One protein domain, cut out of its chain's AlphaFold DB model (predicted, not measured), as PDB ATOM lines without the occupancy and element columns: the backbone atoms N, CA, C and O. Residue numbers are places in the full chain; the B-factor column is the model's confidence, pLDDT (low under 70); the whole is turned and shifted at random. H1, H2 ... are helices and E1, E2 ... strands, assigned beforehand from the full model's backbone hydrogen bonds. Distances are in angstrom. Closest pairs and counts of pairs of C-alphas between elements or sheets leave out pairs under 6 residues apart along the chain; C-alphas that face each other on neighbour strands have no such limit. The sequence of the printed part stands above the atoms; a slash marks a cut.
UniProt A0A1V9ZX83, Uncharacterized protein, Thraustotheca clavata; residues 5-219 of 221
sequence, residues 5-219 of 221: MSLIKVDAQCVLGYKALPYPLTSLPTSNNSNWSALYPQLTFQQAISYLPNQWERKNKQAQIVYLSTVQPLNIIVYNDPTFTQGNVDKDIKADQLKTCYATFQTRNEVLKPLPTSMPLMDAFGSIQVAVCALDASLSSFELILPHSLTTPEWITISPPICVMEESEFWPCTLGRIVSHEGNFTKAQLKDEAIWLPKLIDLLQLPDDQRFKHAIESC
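AT A GLANCE: This is residues 5 to 219 of the 221 residues of an uncharacterized protein of Thraustotheca clavata (UniProt A0A1V9ZX83). Two strongly twisted sheets lie one after the other along the longest axis. The branched sheet E2, E3, E7, E8 and E9 curls round the short helix H1, with H2 also on it; the sheet E1, E4, E5, E6 has H4 and H5 on one face and H6 on the other. The 215 printed residues hold seven named helices and nine named strands, in the order E1 E2 H1 H2 E3 E4 H3 H4 H5 E5 E6 E7 E8 E9 H6 H7; the four-stranded sheet, E1 - E4 - E5 - E6, is mixed, and the branched sheet's pairs are antiparallel. The class is mixed, helices and strands; the whole is compact, with a radius of gyration of the C-alphas of 17.5 A and spans of 54 by 40 by 36 A.

HOW THE PARTS SIT: E3, residues 62 to 70, has E2, residues 15 to 22, on one side, and E7, residues 156 to 158, and E8, residues 163 to 167, on the other side. N 19 and O 66, 2.8 A, N 69 and O 157, 3.0 A, and N 63 and O 165, 2.9 A, are within hydrogen-bond range. E9, residues 175 to 181, forms a hairpin with E8, with N 164 and O 180 at 2.8 A. The sheet curls round H1, residues 45 to 50; the closest C-alphas of H1 and E2 are those of Ala 48 and Lys 19, 5.3 A. H2, residues 52 to 57, lies over E3 at a height of 7.5 A over the sheet. In the other sheet, E4, residues 74 to 80, is parallel to E5, residues 130 to 135, with N 77 and O 131 at 2.9 A, and antiparallel to E1, residues 5 to 10, with N 8 and O 76 at 2.9 A. E6, residues 142 to 145, forms a hairpin with E5, with N 145 and O 132 at 2.7 A. H4, residues 91 to 107, runs across the strands, at 81 degrees to E1 on the local plane. H5, residues 121 to 127, is on the same face, and H6, residues 197 to 204, on the opposite face: three layers, helices on both faces. H3, residues 82 to 85, only grazes this sheet; E4, H3 H4 H5, E5 form a strand-helix-strand unit, parallel neighbours with helices between. H7, residues 213 to 217, is on neither sheet. Every O i to N i+4 pair is within hydrogen-bond range in H1, H2, H4, H5, H6 and H7; H3 is too short for one.

IN THESE COORDINATES: E1 begins at C-alpha 5, (201.300, 299.827, 190.043). E3 is 25.9 A long, H4 24.6 A and E2 20.0 A. H7 ends at C-alpha 217, (209.896, 328.383, 190.266).

THE WHOLE: The two C-alphas farthest apart, of Glu 110 and Phe 170, are 57.0 A apart. The printed part has no cut. The links E2 to H1, H4 to H5 and E9 to H6 are long. The pLDDT is under 70 at residues 87, 138 to 140, 183 to 194 and 203 to 219.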
ATOM      1  N   MET A   5     200.067 300.334 189.452       92.69
ATOM      2  CA  MET A   5     201.300 299.827 190.043       92.69
ATOM      3  C   MET A   5     202.281 299.384 188.970       92.69
ATOM      4  O   MET A   5     201.895 298.762 187.980       92.69
ATOM      5  N   SER A   6     203.554 299.680 189.199       91.81
ATOM      6  CA  SER A   6     204.663 299.101 188.448       91.81
ATOM      7  C   SER A   6     205.786 298.703 189.398       91.81
ATOM      8  O   SER A   6     205.871 299.195 190.523       91.81
ATOM      9  N   LEU A   7     206.625 297.769 188.957       92.25
ATOM     10  CA  LEU A   7     207.792 297.313 189.697       92.25
ATOM     11  C   LEU A   7     209.041 297.823 188.988       92.25
ATOM     12  O   LEU A   7     209.232 297.549 187.803       92.25
ATOM     13  N   ILE A   8     209.904 298.509 189.727       92.25
ATOM     14  CA  ILE A   8     211.243 298.858 189.271       92.25
ATOM     15  C   ILE A   8     212.275 298.140 190.124       92.25
ATOM     16  O   ILE A   8     212.086 297.918 191.320       92.25
ATOM     17  N   LYS A   9     213.394 297.802 189.495       92.69
ATOM     18  CA  LYS A   9     214.577 297.315 190.188       92.69
ATOM     19  C   LYS A   9     215.664 298.367 190.063       92.69
ATOM     20  O   LYS A   9     215.989 298.793 188.953       92.69
ATOM     21  N   VAL A  10     216.202 298.782 191.199       92.56
ATOM     22  CA  VAL A  10     217.401 299.614 191.253       92.56
ATOM     23  C   VAL A  10     218.597 298.729 191.559       92.56
ATOM     24  O   VAL A  10     218.489 297.751 192.303       92.56
ATOM     25  N   ASP A  11     219.728 299.050 190.948       93.25
ATOM     26  CA  ASP A  11     220.960 298.299 191.144       93.25
ATOM     27  C   ASP A  11     221.582 298.609 192.514       93.25
ATOM     28  O   ASP A  11     221.131 299.498 193.244       93.25
ATOM     29  N   ALA A  12     222.615 297.853 192.881       93.75
ATOM     30  CA  ALA A  12     223.474 298.215 194.003       93.75
ATOM     31  C   ALA A  12     224.153 299.572 193.743       93.75
ATOM     32  O   ALA A  12     224.359 299.956 192.593       93.75
ATOM     33  N   GLN A  13     224.531 300.272 194.813       91.00
ATOM     34  CA  GLN A  13     225.184 301.588 194.785       91.00
ATOM     35  C   GLN A  13     224.334 302.694 194.135       91.00
ATOM     36  O   GLN A  13     224.835 303.764 193.797       91.00
ATOM     37  N   CYS A  14     223.030 302.464 193.981       91.31
ATOM     38  CA  CYS A  14     222.101 303.451 193.460       91.31
ATOM     39  C   CYS A  14     221.709 304.428 194.571       91.31
ATOM     40  O   CYS A  14     221.272 304.009 195.645       91.31
ATOM     41  N   VAL A  15     221.833 305.732 194.315       91.75
ATOM     42  CA  VAL A  15     221.333 306.767 195.226       91.75
ATOM     43  C   VAL A  15     219.805 306.741 195.227       91.75
ATOM     44  O   VAL A  15     219.163 306.976 194.202       91.75
ATOM     45  N   LEU A  16     219.232 306.460 196.396       93.00
ATOM     46  CA  LEU A  16     217.790 306.418 196.621       93.00
ATOM     47  C   LEU A  16     217.194 307.808 196.846       93.00
ATOM     48  O   LEU A  16     216.032 308.027 196.520       93.00
ATOM     49  N   GLY A  17     217.980 308.719 197.416       92.88
ATOM     50  CA  GLY A  17     217.569 310.080 197.735       92.88
ATOM     51  C   GLY A  17     218.391 310.676 198.874       92.88
ATOM     52  O   GLY A  17     219.395 310.111 199.314       92.88
ATOM     53  N   TYR A  18     217.929 311.815 199.371       92.88
ATOM     54  CA  TYR A  18     218.575 312.647 200.375       92.88
ATOM     55  C   TYR A  18     217.756 312.699 201.661       92.88
ATOM     56  O   TYR A  18     216.536 312.523 201.653       92.88
ATOM     57  N   LYS A  19     218.393 312.971 202.799       94.75
ATOM     58  CA  LYS A  19     217.669 313.118 204.061       94.75
ATOM     59  C   LYS A  19     218.292 314.164 204.970       94.75
ATOM     60  O   LYS A  19     219.491 314.128 205.224       94.75
ATOM     61  N   ALA A  20     217.441 315.038 205.506       95.50
ATOM     62  CA  ALA A  20     217.763 315.848 206.674       95.50
ATOM     63  C   ALA A  20     217.710 314.985 207.942       95.50
ATOM     64  O   ALA A  20     216.669 314.398 208.258       95.50
ATOM     65  N   LEU A  21     218.831 314.917 208.653       96.31
ATOM     66  CA  LEU A  21     219.043 314.125 209.865       96.31
ATOM     67  C   LEU A  21     219.693 314.987 210.960       96.31
ATOM     68  O   LEU A  21     220.294 316.009 210.636       96.31
ATOM     69  N   PRO A  22     219.611 314.608 212.246       96.56
ATOM     70  CA  PRO A  22     220.345 315.304 213.303       96.56
ATOM     71  C   PRO A  22     221.861 315.168 213.119       96.56
ATOM     72  O   PRO A  22     222.341 314.170 212.570       96.56
ATOM     73  N   TYR A  23     222.619 316.158 213.596       95.19
ATOM     74  CA  TYR A  23     224.079 316.101 213.667       95.19
ATOM     75  C   TYR A  23     224.578 316.248 215.120       95.19
ATOM     76  O   TYR A  23     224.195 317.210 215.789       95.19
ATOM     77  N   PRO A  24     225.451 315.342 215.607       93.88
ATOM     78  CA  PRO A  24     225.879 314.103 214.949       93.88
ATOM     79  C   PRO A  24     224.726 313.091 214.830       93.88
ATOM     80  O   PRO A  24     223.818 313.065 215.661       93.88
ATOM     81  N   LEU A  25     224.766 312.237 213.802       93.50
ATOM     82  CA  LEU A  25     223.804 311.139 213.671       93.50
ATOM     83  C   LEU A  25     224.217 309.998 214.601       93.50
ATOM     84  O   LEU A  25     225.275 309.405 214.416       93.50
ATOM     85  N   THR A  26     223.368 309.667 215.571       88.94
ATOM     86  CA  THR A  26     223.577 308.511 216.458       88.94
ATOM     87  C   THR A  26     222.923 307.245 215.913       88.94
ATOM     88  O   THR A  26     223.482 306.158 216.028       88.94
ATOM     89  N   SER A  27     221.734 307.375 215.324       88.38
ATOM     90  CA  SER A  27     220.955 306.268 214.769       88.38
ATOM     91  C   SER A  27     219.858 306.792 213.844       88.38
ATOM     92  O   SER A  27     219.361 307.904 214.028       88.38
ATOM     93  N   LEU A  28     219.429 305.972 212.883       90.69
ATOM     94  CA  LEU A  28     218.206 306.247 212.133       90.69
ATOM     95  C   LEU A  28     216.956 305.999 213.000       90.69
ATOM     96  O   LEU A  28     217.018 305.213 213.950       90.69
ATOM     97  N   PRO A  29     215.822 306.659 212.696       86.00
ATOM     98  CA  PRO A  29     214.546 306.356 213.337       86.00
ATOM     99  C   PRO A  29     214.153 304.890 213.133       86.00
ATOM    100  O   PRO A  29     214.412 304.327 212.074       86.00
ATOM    101  N   THR A  30     213.492 304.300 214.126       87.81
ATOM    102  CA  THR A  30     212.922 302.948 214.053       87.81
ATOM    103  C   THR A  30     211.412 302.998 213.810       87.81
ATOM    104  O   THR A  30     210.780 304.041 214.006       87.81
ATOM    105  N   SER A  31     210.818 301.860 213.433       89.00
ATOM    106  CA  SER A  31     209.360 301.728 213.313       89.00
ATOM    107  C   SER A  31     208.666 302.117 214.618       89.00
ATOM    108  O   SER A  31     209.126 301.793 215.715       89.00
ATOM    109  N   ASN A  32     207.541 302.817 214.486       89.56
ATOM    110  CA  ASN A  32     206.623 303.122 215.584       89.56
ATOM    111  C   ASN A  32     205.360 302.242 215.546       89.56
ATOM    112  O   ASN A  32     204.351 302.596 216.152       89.56
ATOM    113  N   ASN A  33     205.407 301.123 214.813       89.94
ATOM    114  CA  ASN A  33     204.314 300.168 214.615       89.94
ATOM    115  C   ASN A  33     203.058 300.727 213.908       89.94
ATOM    116  O   ASN A  33     201.999 300.104 213.947       89.94
ATOM    117  N   SER A  34     203.143 301.889 213.251       93.44
ATOM    118  CA  SER A  34     202.068 302.409 212.392       93.44
ATOM    119  C   SER A  34     202.170 301.838 210.975       93.44
ATOM    120  O   SER A  34     203.270 301.657 210.458       93.44
ATOM    121  N   ASN A  35     201.030 301.634 210.301       94.06
ATOM    122  CA  ASN A  35     200.990 301.155 208.912       94.06
ATOM    123  C   ASN A  35     201.783 302.025 207.930       94.06
ATOM    124  O   ASN A  35     202.259 301.510 206.926       94.06
ATOM    125  N   TRP A  36     201.951 303.313 208.232       92.56
ATOM    126  CA  TRP A  36     202.673 304.284 207.404       92.56
ATOM    127  C   TRP A  36     204.013 304.712 208.038       92.56
ATOM    128  O   TRP A  36     204.513 305.813 207.812       92.56
ATOM    129  N   SER A  37     204.592 303.872 208.904       94.00
ATOM    130  CA  SER A  37     205.887 304.140 209.539       94.00
ATOM    131  C   SER A  37     207.044 303.720 208.641       94.00
ATOM    132  O   SER A  37     207.230 302.537 208.379       94.00
ATOM    133  N   ALA A  38     207.847 304.680 208.195       95.81
ATOM    134  CA  ALA A  38     208.997 304.430 207.329       95.81
ATOM    135  C   ALA A  38     210.025 305.562 207.443       95.81
ATOM    136  O   ALA A  38     209.780 306.596 208.077       95.81
ATOM    137  N   LEU A  39     211.177 305.376 206.802       95.69
ATOM    138  CA  LEU A  39     212.057 306.477 206.451       95.69
ATOM    139  C   LEU A  39     211.589 307.070 205.118       95.69
ATOM    140  O   LEU A  39     211.288 306.337 204.184       95.69
ATOM    141  N   TYR A  40     211.570 308.400 205.031       94.69
ATOM    142  CA  TYR A  40     211.139 309.131 203.835       94.69
ATOM    143  C   TYR A  40     212.305 309.948 203.268       94.69
ATOM    144  O   TYR A  40     212.470 311.120 203.656       94.69
ATOM    145  N   PRO A  41     213.187 309.340 202.452       94.25
ATOM    146  CA  PRO A  41     214.197 310.068 201.702       94.25
ATOM    147  C   PRO A  41     213.521 310.967 200.669       94.25
ATOM    148  O   PRO A  41     212.530 310.598 200.047       94.25
ATOM    149  N   GLN A  42     214.065 312.159 200.510       91.56
ATOM    150  CA  GLN A  42     213.630 313.116 199.513       91.56
ATOM    151  C   GLN A  42     214.349 312.831 198.200       91.56
ATOM    152  O   GLN A  42     215.543 312.531 198.203       91.56
ATOM    153  N   LEU A  43     213.642 312.904 197.077       88.31
ATOM    154  CA  LEU A  43     214.216 312.531 195.785       88.31
ATOM    155  C   LEU A  43     215.236 313.559 195.295       88.31
ATOM    156  O   LEU A  43     216.118 313.213 194.513       88.31
ATOM    157  N   THR A  44     215.156 314.796 195.789       85.06
ATOM    158  CA  THR A  44     216.109 315.861 195.470       85.06
ATOM    159  C   THR A  44     216.751 316.454 196.720       85.06
ATOM    160  O   THR A  44     216.199 316.436 197.825       85.06
ATOM    161  N   PHE A  45     217.940 317.024 196.536       85.25
ATOM    162  CA  PHE A  45     218.654 317.726 197.597       85.25
ATOM    163  C   PHE A  45     217.865 318.942 198.110       85.25
ATOM    164  O   PHE A  45     217.775 319.160 199.318       85.25
ATOM    165  N   GLN A  46     217.230 319.695 197.205       84.12
ATOM    166  CA  GLN A  46     216.379 320.837 197.551       84.12
ATOM    167  C   GLN A  46     215.215 320.411 198.450       84.12
ATOM    168  O   GLN A  46     214.997 321.024 199.492       84.12
ATOM    169  N   GLN A  47     214.515 319.327 198.093       86.38
ATOM    170  CA  GLN A  47     213.460 318.780 198.942       86.38
ATOM    171  C   GLN A  47     214.016 318.405 200.321       86.38
ATOM    172  O   GLN A  47     213.399 318.726 201.328       86.38
ATOM    173  N   ALA A  48     215.202 317.791 200.410       90.56
ATOM    174  CA  ALA A  48     215.805 317.473 201.707       90.56
ATOM    175  C   ALA A  48     216.106 318.712 202.563       90.56
ATOM    176  O   ALA A  48     215.885 318.659 203.774       90.56
ATOM    177  N   ILE A  49     216.549 319.824 201.965       90.06
ATOM    178  CA  ILE A  49     216.741 321.099 202.678       90.06
ATOM    179  C   ILE A  49     215.425 321.590 203.287       90.06
ATOM    180  O   ILE A  49     215.410 321.998 204.449       90.06
ATOM    181  N   SER A  50     214.310 321.493 202.558       89.56
ATOM    182  CA  SER A  50     212.988 321.901 203.057       89.56
ATOM    183  C   SER A  50     212.519 321.111 204.288       89.56
ATOM    184  O   SER A  50     211.588 321.537 204.961       89.56
ATOM    185  N   TYR A  51     213.178 319.994 204.622       91.75
ATOM    186  CA  TYR A  51     212.910 319.186 205.817       91.75
ATOM    187  C   TYR A  51     213.840 319.486 207.009       91.75
ATOM    188  O   TYR A  51     213.716 318.832 208.049       91.75
ATOM    189  N   LEU A  52     214.765 320.447 206.900       93.12
ATOM    190  CA  LEU A  52     215.570 320.910 208.040       93.12
ATOM    191  C   LEU A  52     214.727 321.476 209.193       93.12
ATOM    192  O   LEU A  52     215.018 321.097 210.332       93.12
ATOM    193  N   PRO A  53     213.662 322.274 208.945       94.56
ATOM    194  CA  PRO A  53     212.753 322.735 209.995       94.56
ATOM    195  C   PRO A  53     212.283 321.615 210.920       94.56
ATOM    196  O   PRO A  53     212.380 321.742 212.136       94.56
ATOM    197  N   ASN A  54     211.925 320.454 210.367       93.75
ATOM    198  CA  ASN A  54     211.456 319.311 211.151       93.75
ATOM    199  C   ASN A  54     212.509 318.791 212.149       93.75
ATOM    200  O   ASN A  54     212.153 318.173 213.151       93.75
ATOM    201  N   GLN A  55     213.808 318.971 211.881       95.50
ATOM    202  CA  GLN A  55     214.863 318.588 212.827       95.50
ATOM    203  C   GLN A  55     214.991 319.604 213.962       95.50
ATOM    204  O   GLN A  55     215.174 319.204 215.114       95.50
ATOM    205  N   TRP A  56     214.849 320.886 213.646       95.00
ATOM    206  CA  TRP A  56     214.885 321.980 214.612       95.00
ATOM    207  C   TRP A  56     213.657 321.977 215.530       95.00
ATOM    208  O   TRP A  56     213.805 322.047 216.747       95.00
ATOM    209  N   GLU A  57     212.461 321.703 214.998       94.75
ATOM    210  CA  GLU A  57     211.242 321.470 215.795       94.75
ATOM    211  C   GLU A  57     211.412 320.324 216.806       94.75
ATOM    212  O   GLU A  57     210.881 320.351 217.919       94.75
ATOM    213  N   ARG A  58     212.212 319.314 216.443       93.00
ATOM    214  CA  ARG A  58     212.591 318.193 217.317       93.00
ATOM    215  C   ARG A  58     213.728 318.533 218.281       93.00
ATOM    216  O   ARG A  58     214.237 317.635 218.948       93.00
ATOM    217  N   LYS A  59     214.092 319.814 218.394       94.00
ATOM    218  CA  LYS A  59     215.107 320.372 219.300       94.00
ATOM    219  C   LYS A  59     216.540 319.947 218.979       94.00
ATOM    220  O   LYS A  59     217.410 320.009 219.848       94.00
ATOM    221  N   ASN A  60     216.813 319.522 217.745       93.56
ATOM    222  CA  ASN A  60     218.188 319.294 217.315       93.56
ATOM    223  C   ASN A  60     218.819 320.641 216.972       93.56
ATOM    224  O   ASN A  60     218.359 321.297 216.050       93.56
ATOM    225  N   LYS A  61     219.885 321.041 217.671       90.81
ATOM    226  CA  LYS A  61     220.570 322.315 217.389       90.81
ATOM    227  C   LYS A  61     221.194 322.340 215.988       90.81
ATOM    228  O   LYS A  61     221.164 323.357 215.301       90.81
ATOM    229  N   GLN A  62     221.762 321.208 215.577       95.75
ATOM    230  CA  GLN A  62     222.383 321.029 214.273       95.75
ATOM    231  C   GLN A  62     221.732 319.871 213.525       95.75
ATOM    232  O   GLN A  62     221.385 318.836 214.100       95.75
ATOM    233  N   ALA A  63     221.597 320.058 212.220       96.62
ATOM    234  CA  ALA A  63     221.103 319.070 211.286       96.62
ATOM    235  C   ALA A  63     222.079 318.943 210.118       96.62
ATOM    236  O   ALA A  63     222.835 319.859 209.808       96.62
ATOM    237  N   GLN A  64     222.060 317.796 209.463       95.12
ATOM    238  CA  GLN A  64     222.886 317.494 208.310       95.12
ATOM    239  C   GLN A  64     222.035 316.978 207.161       95.12
ATOM    240  O   GLN A  64     221.003 316.343 207.391       95.12
ATOM    241  N   ILE A  65     222.498 317.206 205.936       94.00
ATOM    242  CA  ILE A  65     221.981 316.506 204.761       94.00
ATOM    243  C   ILE A  65     222.953 315.395 204.392       94.00
ATOM    244  O   ILE A  65     224.157 315.618 204.284       94.00
ATOM    245  N   VAL A  66     222.409 314.204 204.176       93.56
ATOM    246  CA  VAL A  66     223.118 313.026 203.665       93.56
ATOM    247  C   VAL A  66     222.379 312.484 202.447       93.56
ATOM    248  O   VAL A  66     221.185 312.754 202.292       93.56
ATOM    249  N   TYR A  67     223.050 311.689 201.618       92.69
ATOM    250  CA  TYR A  67     222.373 310.816 200.661       92.69
ATOM    251  C   TYR A  67     222.387 309.365 201.147       92.69
ATOM    252  O   TYR A  67     223.280 308.932 201.882       92.69
ATOM    253  N   LEU A  68     221.369 308.617 200.736       94.88
ATOM    254  CA  LEU A  68     221.235 307.189 200.994       94.88
ATOM    255  C   LEU A  68     221.457 306.442 199.687       94.88
ATOM    256  O   LEU A  68     220.852 306.782 198.670       94.88
ATOM    257  N   SER A  69     222.300 305.419 199.715       94.19
ATOM    258  CA  SER A  69     222.574 304.569 198.553       94.19
ATOM    259  C   SER A  69     222.343 303.105 198.882       94.19
ATOM    260  O   SER A  69     222.549 302.688 200.019       94.19
ATOM    261  N   THR A  70     221.890 302.323 197.907       96.44
ATOM    262  CA  THR A  70     221.694 300.882 198.074       96.44
ATOM    263  C   THR A  70     223.036 300.159 198.202       96.44
ATOM    264  O   THR A  70     224.000 300.476 197.513       96.44
ATOM    265  N   VAL A  71     223.104 299.141 199.054       97.31
ATOM    266  CA  VAL A  71     224.256 298.221 199.133       97.31
ATOM    267  C   VAL A  71     224.084 297.058 198.155       97.31
ATOM    268  O   VAL A  71     225.049 296.587 197.559       97.31
ATOM    269  N   GLN A  72     222.839 296.638 197.939       96.94
ATOM    270  CA  GLN A  72     222.444 295.556 197.041       96.94
ATOM    271  C   GLN A  72     221.229 295.974 196.202       96.94
ATOM    272  O   GLN A  72     220.568 296.955 196.552       96.94
ATOM    273  N   PRO A  73     220.909 295.271 195.100       96.19
ATOM    274  CA  PRO A  73     219.751 295.620 194.290       96.19
ATOM    275  C   PRO A  73     218.461 295.631 195.112       96.19
ATOM    276  O   PRO A  73     218.215 294.715 195.897       96.19
ATOM    277  N   LEU A  74     217.622 296.642 194.897       95.81
ATOM    278  CA  LEU A  74     216.382 296.840 195.642       95.81
ATOM    279  C   LEU A  74     215.192 296.905 194.684       95.81
ATOM    280  O   LEU A  74     215.242 297.545 193.633       95.81
ATOM    281  N   ASN A  75     214.110 296.237 195.065       95.44
ATOM    282  CA  ASN A  75     212.835 296.344 194.375       95.44
ATOM    283  C   ASN A  75     212.052 297.527 194.945       95.44
ATOM    284  O   ASN A  75     211.903 297.653 196.161       95.44
ATOM    285  N   ILE A  76     211.524 298.371 194.065       95.88
ATOM    286  CA  ILE A  76     210.662 299.488 194.436       95.88
ATOM    287  C   ILE A  76     209.349 299.339 193.677       95.88
ATOM    288  O   ILE A  76     209.332 299.207 192.453       95.88
ATOM    289  N   ILE A  77     208.240 299.353 194.406       95.62
ATOM    290  CA  ILE A  77     206.912 299.425 193.805       95.62
ATOM    291  C   ILE A  77     206.535 300.878 193.656       95.62
ATOM    292  O   ILE A  77     206.498 301.622 194.628       95.62
ATOM    293  N   VAL A  78     206.213 301.262 192.433       93.31
ATOM    294  CA  VAL A  78     205.687 302.579 192.119       93.31
ATOM    295  C   VAL A  78     204.174 302.493 192.156       93.31
ATOM    296  O   VAL A  78     203.577 301.802 191.329       93.31
ATOM    297  N   TYR A  79     203.565 303.199 193.098       92.81
ATOM    298  CA  TYR A  79     202.128 303.326 193.260       92.81
ATOM    299  C   TYR A  79     201.666 304.715 192.815       92.81
ATOM    300  O   TYR A  79     201.887 305.717 193.492       92.81
ATOM    301  N   ASN A  80     201.021 304.774 191.654       89.00
ATOM    302  CA  ASN A  80     200.448 305.996 191.112       89.00
ATOM    303  C   ASN A  80     198.933 305.992 191.343       89.00
ATOM    304  O   ASN A  80     198.179 305.411 190.561       89.00
ATOM    305  N   ASP A  81     198.510 306.641 192.423       89.31
ATOM    306  CA  ASP A  81     197.109 306.892 192.741       89.31
ATOM    307  C   ASP A  81     196.879 308.401 192.901       89.31
ATOM    308  O   ASP A  81     197.255 308.979 193.924       89.31
ATOM    309  N   PRO A  82     196.248 309.062 191.915       85.12
ATOM    310  CA  PRO A  82     195.989 310.498 191.971       85.12
ATOM    311  C   PRO A  82     195.096 310.936 193.136       85.12
ATOM    312  O   PRO A  82     195.002 312.125 193.415       85.12
ATOM    313  N   THR A  83     194.422 310.018 193.834       86.06
ATOM    314  CA  THR A  83     193.676 310.384 195.046       86.06
ATOM    315  C   THR A  83     194.606 310.824 196.179       86.06
ATOM    316  O   THR A  83     194.216 311.652 197.000       86.06
ATOM    317  N   PHE A  84     195.865 310.368 196.190       85.06
ATOM    318  CA  PHE A  84     196.837 310.752 197.217       85.06
ATOM    319  C   PHE A  84     197.235 312.229 197.135       85.06
ATOM    320  O   PHE A  84     197.644 312.783 198.154       85.06
ATOM    321  N   THR A  85     197.056 312.885 195.980       81.19
ATOM    322  CA  THR A  85     197.362 314.314 195.786       81.19
ATOM    323  C   THR A  85     196.286 315.244 196.356       81.19
ATOM    324  O   THR A  85     196.408 316.459 196.255       81.19
ATOM    325  N   GLN A  86     195.206 314.713 196.942       78.25
ATOM    326  CA  GLN A  86     194.064 315.507 197.418       78.25
ATOM    327  C   GLN A  86     194.270 316.132 198.814       78.25
ATOM    328  O   GLN A  86     193.306 316.590 199.425       78.25
ATOM    329  N   GLY A  87     195.502 316.164 199.342       67.12
ATOM    330  CA  GLY A  87     195.861 316.872 200.586       67.12
ATOM    331  C   GLY A  87     195.399 316.212 201.893       67.12
ATOM    332  O   GLY A  87     196.138 316.201 202.871       67.12
ATOM    333  N   ASN A  88     194.198 315.628 201.904       71.06
ATOM    334  CA  ASN A  88     193.445 315.298 203.120       71.06
ATOM    335  C   ASN A  88     193.105 313.804 203.271       71.06
ATOM    336  O   ASN A  88     192.182 313.454 204.005       71.06
ATOM    337  N   VAL A  89     193.805 312.909 202.569       81.00
ATOM    338  CA  VAL A  89     193.573 311.464 202.725       81.00
ATOM    339  C   VAL A  89     194.315 310.961 203.959       81.00
ATOM    340  O   VAL A  89     195.542 311.067 204.034       81.00
ATOM    341  N   ASP A  90     193.565 310.408 204.912       86.94
ATOM    342  CA  ASP A  90     194.114 309.818 206.131       86.94
ATOM    343  C   ASP A  90     195.104 308.680 205.818       86.94
ATOM    344  O   ASP A  90     194.936 307.917 204.861       86.94
ATOM    345  N   LYS A  91     196.154 308.562 206.635       87.06
ATOM    346  CA  LYS A  91     197.237 307.587 206.440       87.06
ATOM    347  C   LYS A  91     196.757 306.131 206.454       87.06
ATOM    348  O   LYS A  91     197.339 305.307 205.753       87.06
ATOM    349  N   ASP A  92     195.717 305.808 207.220       89.81
ATOM    350  CA  ASP A  92     195.196 304.444 207.304       89.81
ATOM    351  C   ASP A  92     194.381 304.113 206.045       89.81
ATOM    352  O   ASP A  92     194.505 303.019 205.498       89.81
ATOM    353  N   ILE A  93     193.673 305.101 205.483       90.38
ATOM    354  CA  ILE A  93     193.009 304.974 204.175       90.38
ATOM    355  C   ILE A  93     194.048 304.754 203.067       90.38
ATOM    356  O   ILE A  93     193.892 303.842 202.251       90.38
ATOM    357  N   LYS A  94     195.136 305.540 203.062       90.94
ATOM    358  CA  LYS A  94     196.258 305.352 202.124       90.94
ATOM    359  C   LYS A  94     196.835 303.937 202.224       90.94
ATOM    360  O   LYS A  94     197.077 303.289 201.204       90.94
ATOM    361  N   ALA A  95     197.020 303.438 203.447       93.19
ATOM    362  CA  ALA A  95     197.516 302.091 203.703       93.19
ATOM    363  C   ALA A  95     196.591 301.007 203.132       93.19
ATOM    364  O   ALA A  95     197.060 300.106 202.431       93.19
ATOM    365  N   ASP A  96     195.285 301.106 203.372       92.94
ATOM    366  CA  ASP A  96     194.314 300.122 202.888       92.94
ATOM    367  C   ASP A  96     194.189 300.118 201.357       92.94
ATOM    368  O   ASP A  96     194.127 299.048 200.737       92.94
ATOM    369  N   GLN A  97     194.224 301.296 200.728       93.31
ATOM    370  CA  GLN A  97     194.232 301.430 199.268       93.31
ATOM    371  C   GLN A  97     195.488 300.798 198.657       93.31
ATOM    372  O   GLN A  97     195.383 299.950 197.765       93.31
ATOM    373  N   LEU A  98     196.668 301.128 199.198       95.19
ATOM    374  CA  LEU A  98     197.941 300.560 198.758       95.19
ATOM    375  C   LEU A  98     197.949 299.032 198.903       95.19
ATOM    376  O   LEU A  98     198.331 298.321 197.973       95.19
ATOM    377  N   LYS A  99     197.478 298.509 200.040       95.50
ATOM    378  CA  LYS A  99     197.390 297.067 200.310       95.50
ATOM    379  C   LYS A  99     196.466 296.350 199.321       95.50
ATOM    380  O   LYS A  99     196.818 295.288 198.806       95.50
ATOM    381  N   THR A 100     195.305 296.934 199.032       94.12
ATOM    382  CA  THR A 100     194.317 296.374 198.093       94.12
ATOM    383  C   THR A 100     194.858 296.347 196.666       94.12
ATOM    384  O   THR A 100     194.759 295.334 195.964       94.12
ATOM    385  N   CYS A 101     195.478 297.447 196.240       94.56
ATOM    386  CA  CYS A 101     196.081 297.530 194.919       94.56
ATOM    387  C   CYS A 101     197.271 296.562 194.794       94.56
ATOM    388  O   CYS A 101     197.365 295.847 193.794       94.56
ATOM    389  N   TYR A 102     198.093 296.425 195.843       96.31
ATOM    390  CA  TYR A 102     199.191 295.460 195.872       96.31
ATOM    391  C   TYR A 102     198.704 294.023 195.718       96.31
ATOM    392  O   TYR A 102     199.261 293.289 194.909       96.31
ATOM    393  N   ALA A 103     197.655 293.614 196.439       95.00
ATOM    394  CA  ALA A 103     197.107 292.265 196.307       95.00
ATOM    395  C   ALA A 103     196.686 291.972 194.856       95.00
ATOM    396  O   ALA A 103     197.022 290.929 194.303       95.00
ATOM    397  N   THR A 104     196.034 292.936 194.199       93.31
ATOM    398  CA  THR A 104     195.648 292.808 192.786       93.31
ATOM    399  C   THR A 104     196.875 292.720 191.876       93.31
ATOM    400  O   THR A 104     196.940 291.857 191.001       93.31
ATOM    401  N   PHE A 105     197.873 293.580 192.087       94.12
ATOM    402  CA  PHE A 105     199.110 293.591 191.308       94.12
ATOM    403  C   PHE A 105     199.917 292.297 191.484       94.12
ATOM    404  O   PHE A 105     200.402 291.735 190.504       94.12
ATOM    405  N   GLN A 106     199.992 291.776 192.708       95.00
ATOM    406  CA  GLN A 106     200.690 290.543 193.061       95.00
ATOM    407  C   GLN A 106     200.085 289.320 192.363       95.00
ATOM    408  O   GLN A 106     200.834 288.525 191.806       95.00
ATOM    409  N   THR A 107     198.754 289.203 192.273       91.44
ATOM    410  CA  THR A 107     198.122 288.083 191.535       91.44
ATOM    411  C   THR A 107     198.477 288.042 190.044       91.44
ATOM    412  O   THR A 107     198.359 286.995 189.415       91.44
ATOM    413  N   ARG A 108     198.922 289.169 189.474       89.25
ATOM    414  CA  ARG A 108     199.326 289.297 188.065       89.25
ATOM    415  C   ARG A 108     200.840 289.188 187.858       89.25
ATOM    416  O   ARG A 108     201.282 289.192 186.715       89.25
ATOM    417  N   ASN A 109     201.629 289.124 188.933       85.25
ATOM    418  CA  ASN A 109     203.089 289.138 188.891       85.25
ATOM    419  C   ASN A 109     203.658 288.027 189.781       85.25
ATOM    420  O   ASN A 109     203.837 288.210 190.983       85.25
ATOM    421  N   GLU A 110     204.020 286.900 189.170       81.25
ATOM    422  CA  GLU A 110     204.499 285.696 189.873       81.25
ATOM    423  C   GLU A 110     205.793 285.908 190.682       81.25
ATOM    424  O   GLU A 110     206.097 285.142 191.592       81.25
ATOM    425  N   VAL A 111     206.550 286.969 190.384       85.75
ATOM    426  CA  VAL A 111     207.792 287.325 191.092       85.75
ATOM    427  C   VAL A 111     207.512 287.967 192.464       85.75
ATOM    428  O   VAL A 111     208.390 287.995 193.328       85.75
ATOM    429  N   LEU A 112     206.300 288.485 192.691       90.62
ATOM    430  CA  LEU A 112     205.944 289.192 193.920       90.62
ATOM    431  C   LEU A 112     205.423 288.245 195.004       90.62
ATOM    432  O   LEU A 112     204.522 287.429 194.794       90.62
ATOM    433  N   LYS A 113     205.961 288.413 196.213       94.69
ATOM    434  CA  LYS A 113     205.556 287.655 197.401       94.69
ATOM    435  C   LYS A 113     204.285 288.249 198.022       94.69
ATOM    436  O   LYS A 113     204.119 289.468 198.003       94.69
ATOM    437  N   PRO A 114     203.394 287.445 198.617       95.25
ATOM    438  CA  PRO A 114     202.276 287.985 199.387       95.25
ATOM    439  C   PRO A 114     202.780 288.797 200.592       95.25
ATOM    440  O   PRO A 114     203.796 288.447 201.195       95.25
ATOM    441  N   LEU A 115     202.064 289.866 200.957       96.56
ATOM    442  CA  LEU A 115     202.381 290.650 202.156       96.56
ATOM    443  C   LEU A 115     201.968 289.884 203.420       96.56
ATOM    444  O   LEU A 115     200.812 289.453 203.507       96.56
ATOM    445  N   PRO A 116     202.850 289.763 204.427       95.62
ATOM    446  CA  PRO A 116     202.446 289.304 205.749       95.62
ATOM    447  C   PRO A 116     201.366 290.208 206.348       95.62
ATOM    448  O   PRO A 116     201.429 291.431 206.244       95.62
ATOM    449  N   THR A 117     200.375 289.611 207.006       93.50
ATOM    450  CA  THR A 117     199.251 290.339 207.622       93.50
ATOM    451  C   THR A 117     199.420 290.565 209.123       93.50
ATOM    452  O   THR A 117     198.618 291.270 209.725       93.50
ATOM    453  N   SER A 118     200.450 289.974 209.731       94.31
ATOM    454  CA  SER A 118     200.731 290.021 211.171       94.31
ATOM    455  C   SER A 118     201.556 291.234 211.614       94.31
ATOM    456  O   SER A 118     201.927 291.318 212.783       94.31
ATOM    457  N   MET A 119     201.875 292.151 210.701       95.12
ATOM    458  CA  MET A 119     202.713 293.321 210.960       95.12
ATOM    459  C   MET A 119     202.183 294.557 210.217       95.12
ATOM    460  O   MET A 119     201.399 294.402 209.274       95.12
ATOM    461  N   PRO A 120     202.585 295.773 210.628       95.69
ATOM    462  CA  PRO A 120     202.217 297.005 209.937       95.69
ATOM    463  C   PRO A 120     202.613 296.990 208.457       95.69
ATOM    464  O   PRO A 120     203.595 296.354 208.076       95.69
ATOM    465  N   LEU A 121     201.869 297.714 207.615       97.12
ATOM    466  CA  LEU A 121     202.018 297.637 206.155       97.12
ATOM    467  C   LEU A 121     203.452 297.894 205.654       97.12
ATOM    468  O   LEU A 121     203.953 297.113 204.848       97.12
ATOM    469  N   MET A 122     204.121 298.953 206.121       97.19
ATOM    470  CA  MET A 122     205.506 299.218 205.703       97.19
ATOM    471  C   MET A 122     206.484 298.142 206.181       97.19
ATOM    472  O   MET A 122     207.384 297.767 205.432       97.19
ATOM    473  N   ASP A 123     206.276 297.576 207.370       96.44
ATOM    474  CA  ASP A 123     207.089 296.459 207.861       96.44
ATOM    475  C   ASP A 123     206.849 295.194 207.010       96.44
ATOM    476  O   ASP A 123     207.796 294.477 206.678       96.44
ATOM    477  N   ALA A 124     205.611 294.968 206.553       97.44
ATOM    478  CA  ALA A 124     205.269 293.881 205.638       97.44
ATOM    479  C   ALA A 124     205.989 294.025 204.286       97.44
ATOM    480  O   ALA A 124     206.585 293.054 203.817       97.44
ATOM    481  N   PHE A 125     206.013 295.225 203.693       97.88
ATOM    482  CA  PHE A 125     206.802 295.503 202.484       97.88
ATOM    483  C   PHE A 125     208.304 295.291 202.716       97.88
ATOM    484  O   PHE A 125     208.977 294.629 201.923       97.88
ATOM    485  N   GLY A 126     208.815 295.763 203.853       97.00
ATOM    486  CA  GLY A 126     210.204 295.558 204.244       97.00
ATOM    487  C   GLY A 126     210.578 294.080 204.398       97.00
ATOM    488  O   GLY A 126     211.669 293.678 203.996       97.00
ATOM    489  N   SER A 127     209.676 293.240 204.915       96.56
ATOM    490  CA  SER A 127     209.908 291.795 205.085       96.56
ATOM    491  C   SER A 127     210.054 291.038 203.760       96.56
ATOM    492  O   SER A 127     210.745 290.019 203.689       96.56
ATOM    493  N   ILE A 128     209.440 291.554 202.691       96.50
ATOM    494  CA  ILE A 128     209.575 291.023 201.331       96.50
ATOM    495  C   ILE A 128     210.639 291.770 200.516       96.50
ATOM    496  O   ILE A 128     210.750 291.523 199.317       96.50
ATOM    497  N   GLN A 129     211.446 292.618 201.167       96.38
ATOM    498  CA  GLN A 129     212.559 293.362 200.570       96.38
ATOM    499  C   GLN A 129     212.127 294.332 199.462       96.38
ATOM    500  O   GLN A 129     212.769 294.445 198.415       96.38
ATOM    501  N   VAL A 130     211.006 295.018 199.685       97.06
ATOM    502  CA  VAL A 130     210.427 295.974 198.742       97.06
ATOM    503  C   VAL A 130     210.261 297.329 199.420       97.06
ATOM    504  O   VAL A 130     209.715 297.409 200.515       97.06
ATOM    505  N   ALA A 131     210.694 298.398 198.754       97.62
ATOM    506  CA  ALA A 131     210.313 299.766 199.101       97.62
ATOM    507  C   ALA A 131     209.124 300.228 198.246       97.62
ATOM    508  O   ALA A 131     208.816 299.632 197.211       97.62
ATOM    509  N   VAL A 132     208.453 301.300 198.660       97.19
ATOM    510  CA  VAL A 132     207.304 301.853 197.933       97.19
ATOM    511  C   VAL A 132     207.610 303.283 197.527       97.19
ATOM    512  O   VAL A 132     208.184 304.039 198.293       97.19
ATOM    513  N   CYS A 133     207.221 303.668 196.323       94.75
ATOM    514  CA  CYS A 133     207.235 305.040 195.862       94.75
ATOM    515  C   CYS A 133     205.802 305.444 195.517       94.75
ATOM    516  O   CYS A 133     205.181 304.798 194.676       94.75
ATOM    517  N   ALA A 134     205.260 306.462 196.182       92.06
ATOM    518  CA  ALA A 134     203.865 306.878 196.034       92.06
ATOM    519  C   ALA A 134     203.759 308.385 195.792       92.06
ATOM    520  O   ALA A 134     204.713 309.115 196.034       92.06
ATOM    521  N   LEU A 135     202.613 308.859 195.302       86.88
ATOM    522  CA  LEU A 135     202.365 310.296 195.183       86.88
ATOM    523  C   LEU A 135     202.203 310.943 196.565       86.88
ATOM    524  O   LEU A 135     201.449 310.452 197.407       86.88
ATOM    525  N   ASP A 136     202.870 312.074 196.760       81.12
ATOM    526  CA  ASP A 136     202.714 312.942 197.919       81.12
ATOM    527  C   ASP A 136     201.585 313.962 197.703       81.12
ATOM    528  O   ASP A 136     201.340 314.478 196.606       81.12
ATOM    529  N   ALA A 137     200.905 314.265 198.803       71.19
ATOM    530  CA  ALA A 137     199.736 315.117 198.875       71.19
ATOM    531  C   ALA A 137     200.031 316.591 198.567       71.19
ATOM    532  O   ALA A 137     199.135 317.299 198.114       71.19
ATOM    533  N   SER A 138     201.257 317.057 198.823       64.06
ATOM    534  CA  SER A 138     201.559 318.491 198.836       64.06
ATOM    535  C   SER A 138     202.002 319.064 197.487       64.06
ATOM    536  O   SER A 138     201.798 320.250 197.238       64.06
ATOM    537  N   LEU A 139     202.580 318.244 196.600       61.03
ATOM    538  CA  LEU A 139     203.309 318.748 195.425       61.03
ATOM    539  C   LEU A 139     203.064 317.965 194.128       61.03
ATOM    540  O   LEU A 139     203.746 318.209 193.136       61.03
ATOM    541  N   SER A 140     202.122 317.011 194.109       68.12
ATOM    542  CA  SER A 140     201.975 316.059 192.986       68.12
ATOM    543  C   SER A 140     203.299 315.366 192.619       68.12
ATOM    544  O   SER A 140     203.493 314.917 191.491       68.12
ATOM    545  N   SER A 141     204.228 315.307 193.573       77.62
ATOM    546  CA  SER A 141     205.540 314.695 193.437       77.62
ATOM    547  C   SER A 141     205.521 313.309 194.049       77.62
ATOM    548  O   SER A 141     204.718 313.024 194.932       77.62
ATOM    549  N   PHE A 142     206.439 312.454 193.629       85.50
ATOM    550  CA  PHE A 142     206.624 311.166 194.275       85.50
ATOM    551  C   PHE A 142     207.420 311.300 195.576       85.50
ATOM    552  O   PHE A 142     208.380 312.066 195.654       85.50
ATOM    553  N   GLU A 143     207.046 310.512 196.575       89.88
ATOM    554  CA  GLU A 143     207.826 310.251 197.778       89.88
ATOM    555  C   GLU A 143     208.331 308.808 197.770       89.88
ATOM    556  O   GLU A 143     207.618 307.880 197.377       89.88
ATOM    557  N   LEU A 144     209.578 308.611 198.201       94.50
ATOM    558  CA  LEU A 144     210.095 307.282 198.497       94.50
ATOM    559  C   LEU A 144     209.775 306.943 199.952       94.50
ATOM    560  O   LEU A 144     210.193 307.637 200.878       94.50
ATOM    561  N   ILE A 145     209.088 305.829 200.137       96.12
ATOM    562  CA  ILE A 145     208.728 305.239 201.416       96.12
ATOM    563  C   ILE A 145     209.634 304.023 201.611       96.12
ATOM    564  O   ILE A 145     209.435 302.970 200.999       96.12
ATOM    565  N   LEU A 146     210.677 304.188 202.425       97.31
ATOM    566  CA  LEU A 146     211.687 303.167 202.691       97.31
ATOM    567  C   LEU A 146     211.399 302.479 204.039       97.31
ATOM    568  O   LEU A 146     211.617 303.095 205.089       97.31
ATOM    569  N   PRO A 147     210.925 301.217 204.043       97.56
ATOM    570  CA  PRO A 147     210.722 300.443 205.263       97.56
ATOM    571  C   PRO A 147     211.948 300.407 206.173       97.56
ATOM    572  O   PRO A 147     213.079 300.281 205.705       97.56
ATOM    573  N   HIS A 148     211.722 300.433 207.485       96.38
ATOM    574  CA  HIS A 148     212.800 300.459 208.481       96.38
ATOM    575  C   HIS A 148     213.695 299.216 208.449       96.38
ATOM    576  O   HIS A 148     214.887 299.314 208.715       96.38
ATOM    577  N   SER A 149     213.174 298.046 208.074       95.94
ATOM    578  CA  SER A 149     214.012 296.848 207.908       95.94
ATOM    579  C   SER A 149     215.005 296.959 206.742       95.94
ATOM    580  O   SER A 149     215.976 296.208 206.703       95.94
ATOM    581  N   LEU A 150     214.790 297.905 205.822       96.94
ATOM    582  CA  LEU A 150     215.666 298.199 204.688       96.94
ATOM    583  C   LEU A 150     216.576 299.407 204.956       96.94
ATOM    584  O   LEU A 150     217.228 299.891 204.037       96.94
ATOM    585  N   THR A 151     216.643 299.903 206.198       95.56
ATOM    586  CA  THR A 151     217.559 300.990 206.587       95.56
ATOM    587  C   THR A 151     218.821 300.501 207.307       95.56
ATOM    588  O   THR A 151     219.589 301.298 207.848       95.56
ATOM    589  N   THR A 152     219.060 299.189 207.315       95.19
ATOM    590  CA  THR A 152     220.245 298.584 207.935       95.19
ATOM    591  C   THR A 152     221.485 298.722 207.039       95.19
ATOM    592  O   THR A 152     221.347 298.893 205.824       95.19
ATOM    593  N   PRO A 153     222.706 298.567 207.592       95.38
ATOM    594  CA  PRO A 153     223.943 298.575 206.802       95.38
ATOM    595  C   PRO A 153     224.037 297.484 205.722       95.38
ATOM    596  O   PRO A 153     224.891 297.566 204.847       95.38
ATOM    597  N   GLU A 154     223.188 296.454 205.776       96.38
ATOM    598  CA  GLU A 154     223.088 295.426 204.730       96.38
ATOM    599  C   GLU A 154     222.339 295.935 203.484       96.38
ATOM    600  O   GLU A 154     222.544 295.443 202.374       96.38
ATOM    601  N   TRP A 155     221.458 296.920 203.661       96.94
ATOM    602  CA  TRP A 155     220.590 297.440 202.606       96.94
ATOM    603  C   TRP A 155     221.020 298.808 202.111       96.94
ATOM    604  O   TRP A 155     220.970 299.050 200.903       96.94
ATOM    605  N   ILE A 156     221.449 299.689 203.015       95.88
ATOM    606  CA  ILE A 156     221.797 301.066 202.676       95.88
ATOM    607  C   ILE A 156     223.127 301.510 203.275       95.88
ATOM    608  O   ILE A 156     223.495 301.165 204.394       95.88
ATOM    609  N   THR A 157     223.821 302.355 202.520       94.81
ATOM    610  CA  THR A 157     224.934 303.169 203.000       94.81
ATOM    611  C   THR A 157     224.460 304.609 203.148       94.81
ATOM    612  O   THR A 157     223.830 305.161 202.241       94.81
ATOM    613  N   ILE A 158     224.775 305.216 204.291       94.69
ATOM    614  CA  ILE A 158     224.574 306.643 204.553       94.69
ATOM    615  C   ILE A 158     225.884 307.352 204.226       94.69
ATOM    616  O   ILE A 158     226.938 306.958 204.728       94.69
ATOM    617  N   SER A 159     225.830 308.377 203.383       92.00
ATOM    618  CA  SER A 159     227.010 309.180 203.074       92.00
ATOM    619  C   SER A 159     227.545 309.912 204.312       92.00
ATOM    620  O   SER A 159     226.795 310.162 205.262       92.00
ATOM    621  N   PRO A 160     228.806 310.371 204.284       90.56
ATOM    622  CA  PRO A 160     229.220 311.491 205.119       90.56
ATOM    623  C   PRO A 160     228.271 312.701 204.967       90.56
ATOM    624  O   PRO A 160     227.568 312.808 203.950       90.56
ATOM    625  N   PRO A 161     228.234 313.615 205.956       91.19
ATOM    626  CA  PRO A 161     227.455 314.842 205.856       91.19
ATOM    627  C   PRO A 161     227.863 315.651 204.617       91.19
ATOM    628  O   PRO A 161     228.995 316.120 204.529       91.19
ATOM    629  N   ILE A 162     226.921 315.876 203.701       89.25
ATOM    630  CA  ILE A 162     227.096 316.779 202.552       89.25
ATOM    631  C   ILE A 162     227.272 318.207 203.075       89.25
ATOM    632  O   ILE A 162     228.193 318.939 202.703       89.25
ATOM    633  N   CYS A 163     226.370 318.592 203.975       90.06
ATOM    634  CA  CYS A 163     226.399 319.846 204.702       90.06
ATOM    635  C   CYS A 163     225.832 319.654 206.106       90.06
ATOM    636  O   CYS A 163     224.943 318.828 206.326       90.06
ATOM    637  N   VAL A 164     226.353 320.440 207.044       94.25
ATOM    638  CA  VAL A 164     225.866 320.567 208.417       94.25
ATOM    639  C   VAL A 164     225.420 322.007 208.615       94.25
ATOM    640  O   VAL A 164     226.141 322.947 208.277       94.25
ATOM    641  N   MET A 165     224.223 322.178 209.151       94.94
ATOM    642  CA  MET A 165     223.542 323.452 209.318       94.94
ATOM    643  C   MET A 165     222.993 323.580 210.732       94.94
ATOM    644  O   MET A 165     222.624 322.596 211.370       94.94
ATOM    645  N   GLU A 166     222.938 324.811 211.209       95.56
ATOM    646  CA  GLU A 166     222.500 325.176 212.550       95.56
ATOM    647  C   GLU A 166     221.276 326.091 212.472       95.56
ATOM    648  O   GLU A 166     221.194 326.950 211.583       95.56
ATOM    649  N   GLU A 167     220.329 325.881 213.388       94.94
ATOM    650  CA  GLU A 167     219.143 326.731 213.532       94.94
ATOM    651  C   GLU A 167     219.545 328.175 213.867       94.94
ATOM    652  O   GLU A 167     220.529 328.423 214.565       94.94
ATOM    653  N   SER A 168     218.776 329.139 213.372       93.81
ATOM    654  CA  SER A 168     218.907 330.544 213.747       93.81
ATOM    655  C   SER A 168     218.562 330.760 215.219       93.81
ATOM    656  O   SER A 168     217.493 330.376 215.686       93.81
ATOM    657  N   GLU A 169     219.430 331.470 215.941       93.12
ATOM    658  CA  GLU A 169     219.177 331.872 217.332       93.12
ATOM    659  C   GLU A 169     218.038 332.902 217.457       93.12
ATOM    660  O   GLU A 169     217.492 333.094 218.542       93.12
ATOM    661  N   PHE A 170     217.677 333.570 216.354       93.19
ATOM    662  CA  PHE A 170     216.698 334.662 216.340       93.19
ATOM    663  C   PHE A 170     215.337 334.254 215.775       93.19
ATOM    664  O   PHE A 170     214.322 334.852 216.129       93.19
ATOM    665  N   TRP A 171     215.313 333.261 214.886       90.94
ATOM    666  CA  TRP A 171     214.126 332.872 214.128       90.94
ATOM    667  C   TRP A 171     213.964 331.349 214.175       90.94
ATOM    668  O   TRP A 171     214.676 330.645 213.451       90.94
ATOM    669  N   PRO A 172     213.042 330.827 215.005       89.94
ATOM    670  CA  PRO A 172     212.832 329.393 215.129       89.94
ATOM    671  C   PRO A 172     212.562 328.735 213.779       89.94
ATOM    672  O   PRO A 172     211.865 329.291 212.930       89.94
ATOM    673  N   CYS A 173     213.091 327.530 213.608       90.44
ATOM    674  CA  CYS A 173     212.914 326.683 212.438       90.44
ATOM    675  C   CYS A 173     213.434 327.297 211.126       90.44
ATOM    676  O   CYS A 173     213.000 326.911 210.039       90.44
ATOM    677  N   THR A 174     214.398 328.217 211.211       91.06
ATOM    678  CA  THR A 174     215.075 328.804 210.048       91.06
ATOM    679  C   THR A 174     216.582 328.583 210.101       91.06
ATOM    680  O   THR A 174     217.164 328.363 211.165       91.06
ATOM    681  N   LEU A 175     217.228 328.647 208.936       91.00
ATOM    682  CA  LEU A 175     218.675 328.500 208.831       91.00
ATOM    683  C   LEU A 175     219.385 329.704 209.455       91.00
ATOM    684  O   LEU A 175     219.219 330.831 208.996       91.00
ATOM    685  N   GLY A 176     220.228 329.449 210.455       89.25
ATOM    686  CA  GLY A 176     221.143 330.442 211.009       89.25
ATOM    687  C   GLY A 176     222.495 330.422 210.308       89.25
ATOM    688  O   GLY A 176     222.977 331.449 209.829       89.25
ATOM    689  N   ARG A 177     223.124 329.241 210.243       90.00
ATOM    690  CA  ARG A 177     224.495 329.093 209.731       90.00
ATOM    691  C   ARG A 177     224.745 327.736 209.077       90.00
ATOM    692  O   ARG A 177     224.271 326.711 209.555       90.00
ATOM    693  N   ILE A 178     225.584 327.723 208.039       91.06
ATOM    694  CA  ILE A 178     226.227 326.507 207.518       91.06
ATOM    695  C   ILE A 178     227.515 326.275 208.320       91.06
ATOM    696  O   ILE A 178     228.439 327.084 208.271       91.06
ATOM    697  N   VAL A 179     227.557 325.194 209.098       90.31
ATOM    698  CA  VAL A 179     228.663 324.844 210.008       90.31
ATOM    699  C   VAL A 179     229.810 324.191 209.244       90.31
ATOM    700  O   VAL A 179     230.976 324.496 209.484       90.31
ATOM    701  N   SER A 180     229.474 323.305 208.313       86.81
ATOM    702  CA  SER A 180     230.425 322.668 207.412       86.81
ATOM    703  C   SER A 180     229.726 322.235 206.134       86.81
ATOM    704  O   SER A 180     228.520 321.993 206.112       86.81
ATOM    705  N   HIS A 181     230.495 322.104 205.066       79.06
ATOM    706  CA  HIS A 181     230.065 321.479 203.824       79.06
ATOM    707  C   HIS A 181     231.278 320.808 203.184       79.06
ATOM    708  O   HIS A 181     232.406 321.275 203.377       79.06
ATOM    709  N   GLU A 182     231.089 319.733 202.421       72.19
ATOM    710  CA  GLU A 182     232.208 319.230 201.624       72.19
ATOM    711  C   GLU A 182     232.503 320.242 200.503       72.19
ATOM    712  O   GLU A 182     231.619 320.674 199.759       72.19
ATOM    713  N   GLY A 183     233.757 320.691 200.404       51.00
ATOM    714  CA  GLY A 183     234.186 321.682 199.406       51.00
ATOM    715  C   GLY A 183     234.298 321.133 197.978       51.00
ATOM    716  O   GLY A 183     234.432 321.913 197.041       51.00
ATOM    717  N   ASN A 184     234.220 319.808 197.811       51.19
ATOM    718  CA  ASN A 184     234.445 319.097 196.550       51.19
ATOM    719  C   ASN A 184     233.169 318.471 195.967       51.19
ATOM    720  O   ASN A 184     233.248 317.483 195.239       51.19
ATOM    721  N   PHE A 185     231.993 319.038 196.242       53.94
ATOM    722  CA  PHE A 185     230.814 318.700 195.450       53.94
ATOM    723  C   PHE A 185     230.991 319.260 194.044       53.94
ATOM    724  O   PHE A 185     230.967 320.475 193.822       53.94
ATOM    725  N   THR A 186     231.152 318.379 193.060       49.66
ATOM    726  CA  THR A 186     230.941 318.816 191.681       49.66
ATOM    727  C   THR A 186     229.474 319.227 191.560       49.66
ATOM    728  O   THR A 186     228.588 318.553 192.080       49.66
ATOM    729  N   LYS A 187     229.178 320.333 190.864       45.75
ATOM    730  CA  LYS A 187     227.791 320.764 190.590       45.75
ATOM    731  C   LYS A 187     226.909 319.647 190.002       45.75
ATOM    732  O   LYS A 187     225.694 319.761 190.083       45.75
ATOM    733  N   ALA A 188     227.510 318.607 189.415       43.53
ATOM    734  CA  ALA A 188     226.831 317.400 188.952       43.53
ATOM    735  C   ALA A 188     226.161 316.630 190.109       43.53
ATOM    736  O   ALA A 188     224.976 316.348 190.036       43.53
ATOM    737  N   GLN A 189     226.853 316.432 191.232       50.16
ATOM    738  CA  GLN A 189     226.336 315.693 192.393       50.16
ATOM    739  C   GLN A 189     225.231 316.437 193.165       50.16
ATOM    740  O   GLN A 189     224.456 315.812 193.874       50.16
ATOM    741  N   LEU A 190     225.139 317.766 193.031       52.06
ATOM    742  CA  LEU A 190     224.023 318.562 193.569       52.06
ATOM    743  C   LEU A 190     222.819 318.619 192.614       52.06
ATOM    744  O   LEU A 190     221.753 319.090 193.007       52.06
ATOM    745  N   LYS A 191     222.996 318.183 191.359       48.97
ATOM    746  CA  LYS A 191     221.959 318.156 190.319       48.97
ATOM    747  C   LYS A 191     221.319 316.785 190.126       48.97
ATOM    748  O   LYS A 191     220.313 316.708 189.428       48.97
ATOM    749  N   ASP A 192     221.855 315.741 190.746       55.06
ATOM    750  CA  ASP A 192     221.324 314.397 190.584       55.06
ATOM    751  C   ASP A 192     220.175 314.173 191.571       55.06
ATOM    752  O   ASP A 192     220.355 313.972 192.778       55.06
ATOM    753  N   GLU A 193     218.960 314.235 191.026       65.12
ATOM    754  CA  GLU A 193     217.796 313.544 191.569       65.12
ATOM    755  C   GLU A 193     218.160 312.075 191.845       65.12
ATOM    756  O   GLU A 193     219.138 311.552 191.302       65.12
ATOM    757  N   ALA A 194     217.387 311.380 192.679       69.25
ATOM    758  CA  ALA A 194     217.549 309.939 192.843       69.25
ATOM    759  C   ALA A 194     217.723 309.275 191.459       69.25
ATOM    760  O   ALA A 194     216.883 309.460 190.585       69.25
ATOM    761  N   ILE A 195     218.826 308.547 191.229       73.19
ATOM    762  CA  ILE A 195     219.304 308.182 189.868       73.19
ATOM    763  C   ILE A 195     218.260 307.377 189.073       73.19
ATOM    764  O   ILE A 195     218.266 307.322 187.845       73.19
ATOM    765  N   TRP A 196     217.347 306.724 189.782       76.88
ATOM    766  CA  TRP A 196     216.258 305.937 189.224       76.88
ATOM    767  C   TRP A 196     215.010 306.764 188.855       76.88
ATOM    768  O   TRP A 196     214.119 306.233 188.194       76.88
ATOM    769  N   LEU A 197     214.940 308.045 189.226       77.00
ATOM    770  CA  LEU A 197     213.806 308.937 188.970       77.00
ATOM    771  C   LEU A 197     213.518 309.154 187.472       77.00
ATOM    772  O   LEU A 197     212.348 309.099 187.098       77.00
ATOM    773  N   PRO A 198     214.508 309.280 186.566       72.25
ATOM    774  CA  PRO A 198     214.221 309.310 185.131       72.25
ATOM    775  C   PRO A 198     213.483 308.052 184.643       72.25
ATOM    776  O   PRO A 198     212.497 308.155 183.919       72.25
ATOM    777  N   LYS A 199     213.875 306.862 185.132       71.81
ATOM    778  CA  LYS A 199     213.186 305.596 184.808       71.81
ATOM    779  C   LYS A 199     211.747 305.589 185.332       71.81
ATOM    780  O   LYS A 199     210.861 305.036 184.687       71.81
ATOM    781  N   LEU A 200     211.516 306.192 186.502       73.62
ATOM    782  CA  LEU A 200     210.178 306.384 187.060       73.62
ATOM    783  C   LEU A 200     209.319 307.261 186.135       73.62
ATOM    784  O   LEU A 200     208.194 306.885 185.820       73.62
ATOM    785  N   ILE A 201     209.851 308.396 185.677       71.69
ATOM    786  CA  ILE A 201     209.147 309.329 184.784       71.69
ATOM    787  C   ILE A 201     208.756 308.641 183.469       71.69
ATOM    788  O   ILE A 201     207.603 308.757 183.040       71.69
ATOM    789  N   ASP A 202     209.674 307.875 182.873       72.06
ATOM    790  CA  ASP A 202     209.431 307.134 181.630       72.06
ATOM    791  C   ASP A 202     208.295 306.111 181.782       72.06
ATOM    792  O   ASP A 202     207.401 306.028 180.934       72.06
ATOM    793  N   LEU A 203     208.281 305.361 182.891       67.38
ATOM    794  CA  LEU A 203     207.240 304.368 183.186       67.38
ATOM    795  C   LEU A 203     205.857 304.987 183.383       67.38
ATOM    796  O   LEU A 203     204.840 304.335 183.139       67.38
ATOM    797  N   LEU A 204     205.811 306.237 183.834       67.12
ATOM    798  CA  LEU A 204     204.569 306.936 184.128       67.12
ATOM    799  C   LEU A 204     204.011 307.712 182.928       67.12
ATOM    800  O   LEU A 204     202.886 308.201 183.027       67.12
ATOM    801  N   GLN A 205     204.748 307.798 181.808       64.50
ATOM    802  CA  GLN A 205     204.378 308.589 180.622       64.50
ATOM    803  C   GLN A 205     203.919 310.014 180.988       64.50
ATOM    804  O   GLN A 205     202.943 310.526 180.439       64.50
ATOM    805  N   LEU A 206     204.588 310.648 181.959       54.47
ATOM    806  CA  LEU A 206     204.225 312.000 182.384       54.47
ATOM    807  C   LEU A 206     204.532 313.002 181.249       54.47
ATOM    808  O   LEU A 206     205.630 312.930 180.674       54.47
ATOM    809  N   PRO A 207     203.599 313.924 180.922       47.38
ATOM    810  CA  PRO A 207     203.825 314.979 179.934       47.38
ATOM    811  C   PRO A 207     205.089 315.794 180.252       47.38
ATOM    812  O   PRO A 207     205.378 316.076 181.421       47.38
ATOM    813  N   ASP A 208     205.852 316.156 179.215       47.44
ATOM    814  CA  ASP A 208     207.149 316.853 179.305       47.44
ATOM    815  C   ASP A 208     207.103 318.143 180.151       47.44
ATOM    816  O   ASP A 208     208.084 318.546 180.774       47.44
ATOM    817  N   ASP A 209     205.934 318.765 180.224       45.16
ATOM    818  CA  ASP A 209     205.611 320.024 180.884       45.16
ATOM    819  C   ASP A 209     205.552 319.955 182.426       45.16
ATOM    820  O   ASP A 209     205.630 320.999 183.080       45.16
ATOM    821  N   GLN A 210     205.537 318.758 183.029       44.25
ATOM    822  CA  GLN A 210     205.706 318.575 184.482       44.25
ATOM    823  C   GLN A 210     207.152 318.278 184.913       44.25
ATOM    824  O   GLN A 210     207.445 318.287 186.107       44.25
ATOM    825  N   ARG A 211     208.083 318.054 183.970       49.38
ATOM    826  CA  ARG A 211     209.426 317.523 184.276       49.38
ATOM    827  C   ARG A 211     210.367 318.503 184.977       49.38
ATOM    828  O   ARG A 211     211.326 318.062 185.588       49.38
ATOM    829  N   PHE A 212     210.131 319.815 184.886       38.00
ATOM    830  CA  PHE A 212     211.128 320.806 185.331       38.00
ATOM    831  C   PHE A 212     210.570 322.106 185.918       38.00
ATOM    832  O   PHE A 212     211.308 322.855 186.562       38.00
ATOM    833  N   LYS A 213     209.285 322.413 185.711       35.59
ATOM    834  CA  LYS A 213     208.782 323.765 185.985       35.59
ATOM    835  C   LYS A 213     208.614 324.056 187.479       35.59
ATOM    836  O   LYS A 213     208.867 325.174 187.914       35.59
ATOM    837  N   HIS A 214     208.304 323.043 188.290       34.06
ATOM    838  CA  HIS A 214     208.062 323.259 189.718       34.06
ATOM    839  C   HIS A 214     209.341 323.367 190.566       34.06
ATOM    840  O   HIS A 214     209.332 324.072 191.570       34.06
ATOM    841  N   ALA A 215     210.457 322.758 190.147       35.66
ATOM    842  CA  ALA A 215     211.726 322.820 190.883       35.66
ATOM    843  C   ALA A 215     212.443 324.180 190.745       35.66
ATOM    844  O   ALA A 215     213.114 324.628 191.671       35.66
ATOM    845  N   ILE A 216     212.272 324.869 189.609       30.25
ATOM    846  CA  ILE A 216     212.922 326.165 189.353       30.25
ATOM    847  C   ILE A 216     212.091 327.335 189.901       30.25
ATOM    848  O   ILE A 216     212.659 328.272 190.460       30.25
ATOM    849  N   GLU A 217     210.760 327.282 189.804       33.88
ATOM    850  CA  GLU A 217     209.896 328.383 190.266       33.88
ATOM    851  C   GLU A 217     209.806 328.469 191.801       33.88
ATOM    852  O   GLU A 217     209.619 329.556 192.338       33.88
ATOM    853  N   SER A 218     210.039 327.366 192.523       34.03
ATOM    854  CA  SER A 218     210.071 327.338 193.997       34.03
ATOM    855  C   SER A 218     211.449 327.645 194.613       34.03
ATOM    856  O   SER A 218     211.567 327.709 195.833       34.03
ATOM    857  N   CYS A 219     212.486 327.867 193.793       29.86
ATOM    858  CA  CYS A 219     213.820 328.314 194.228       29.86
ATOM    859  C   CYS A 219     214.062 329.825 194.056       29.86
ATOM    860  O   CYS A 219     215.132 330.308 194.422       29.86
TER     861      CYS A 219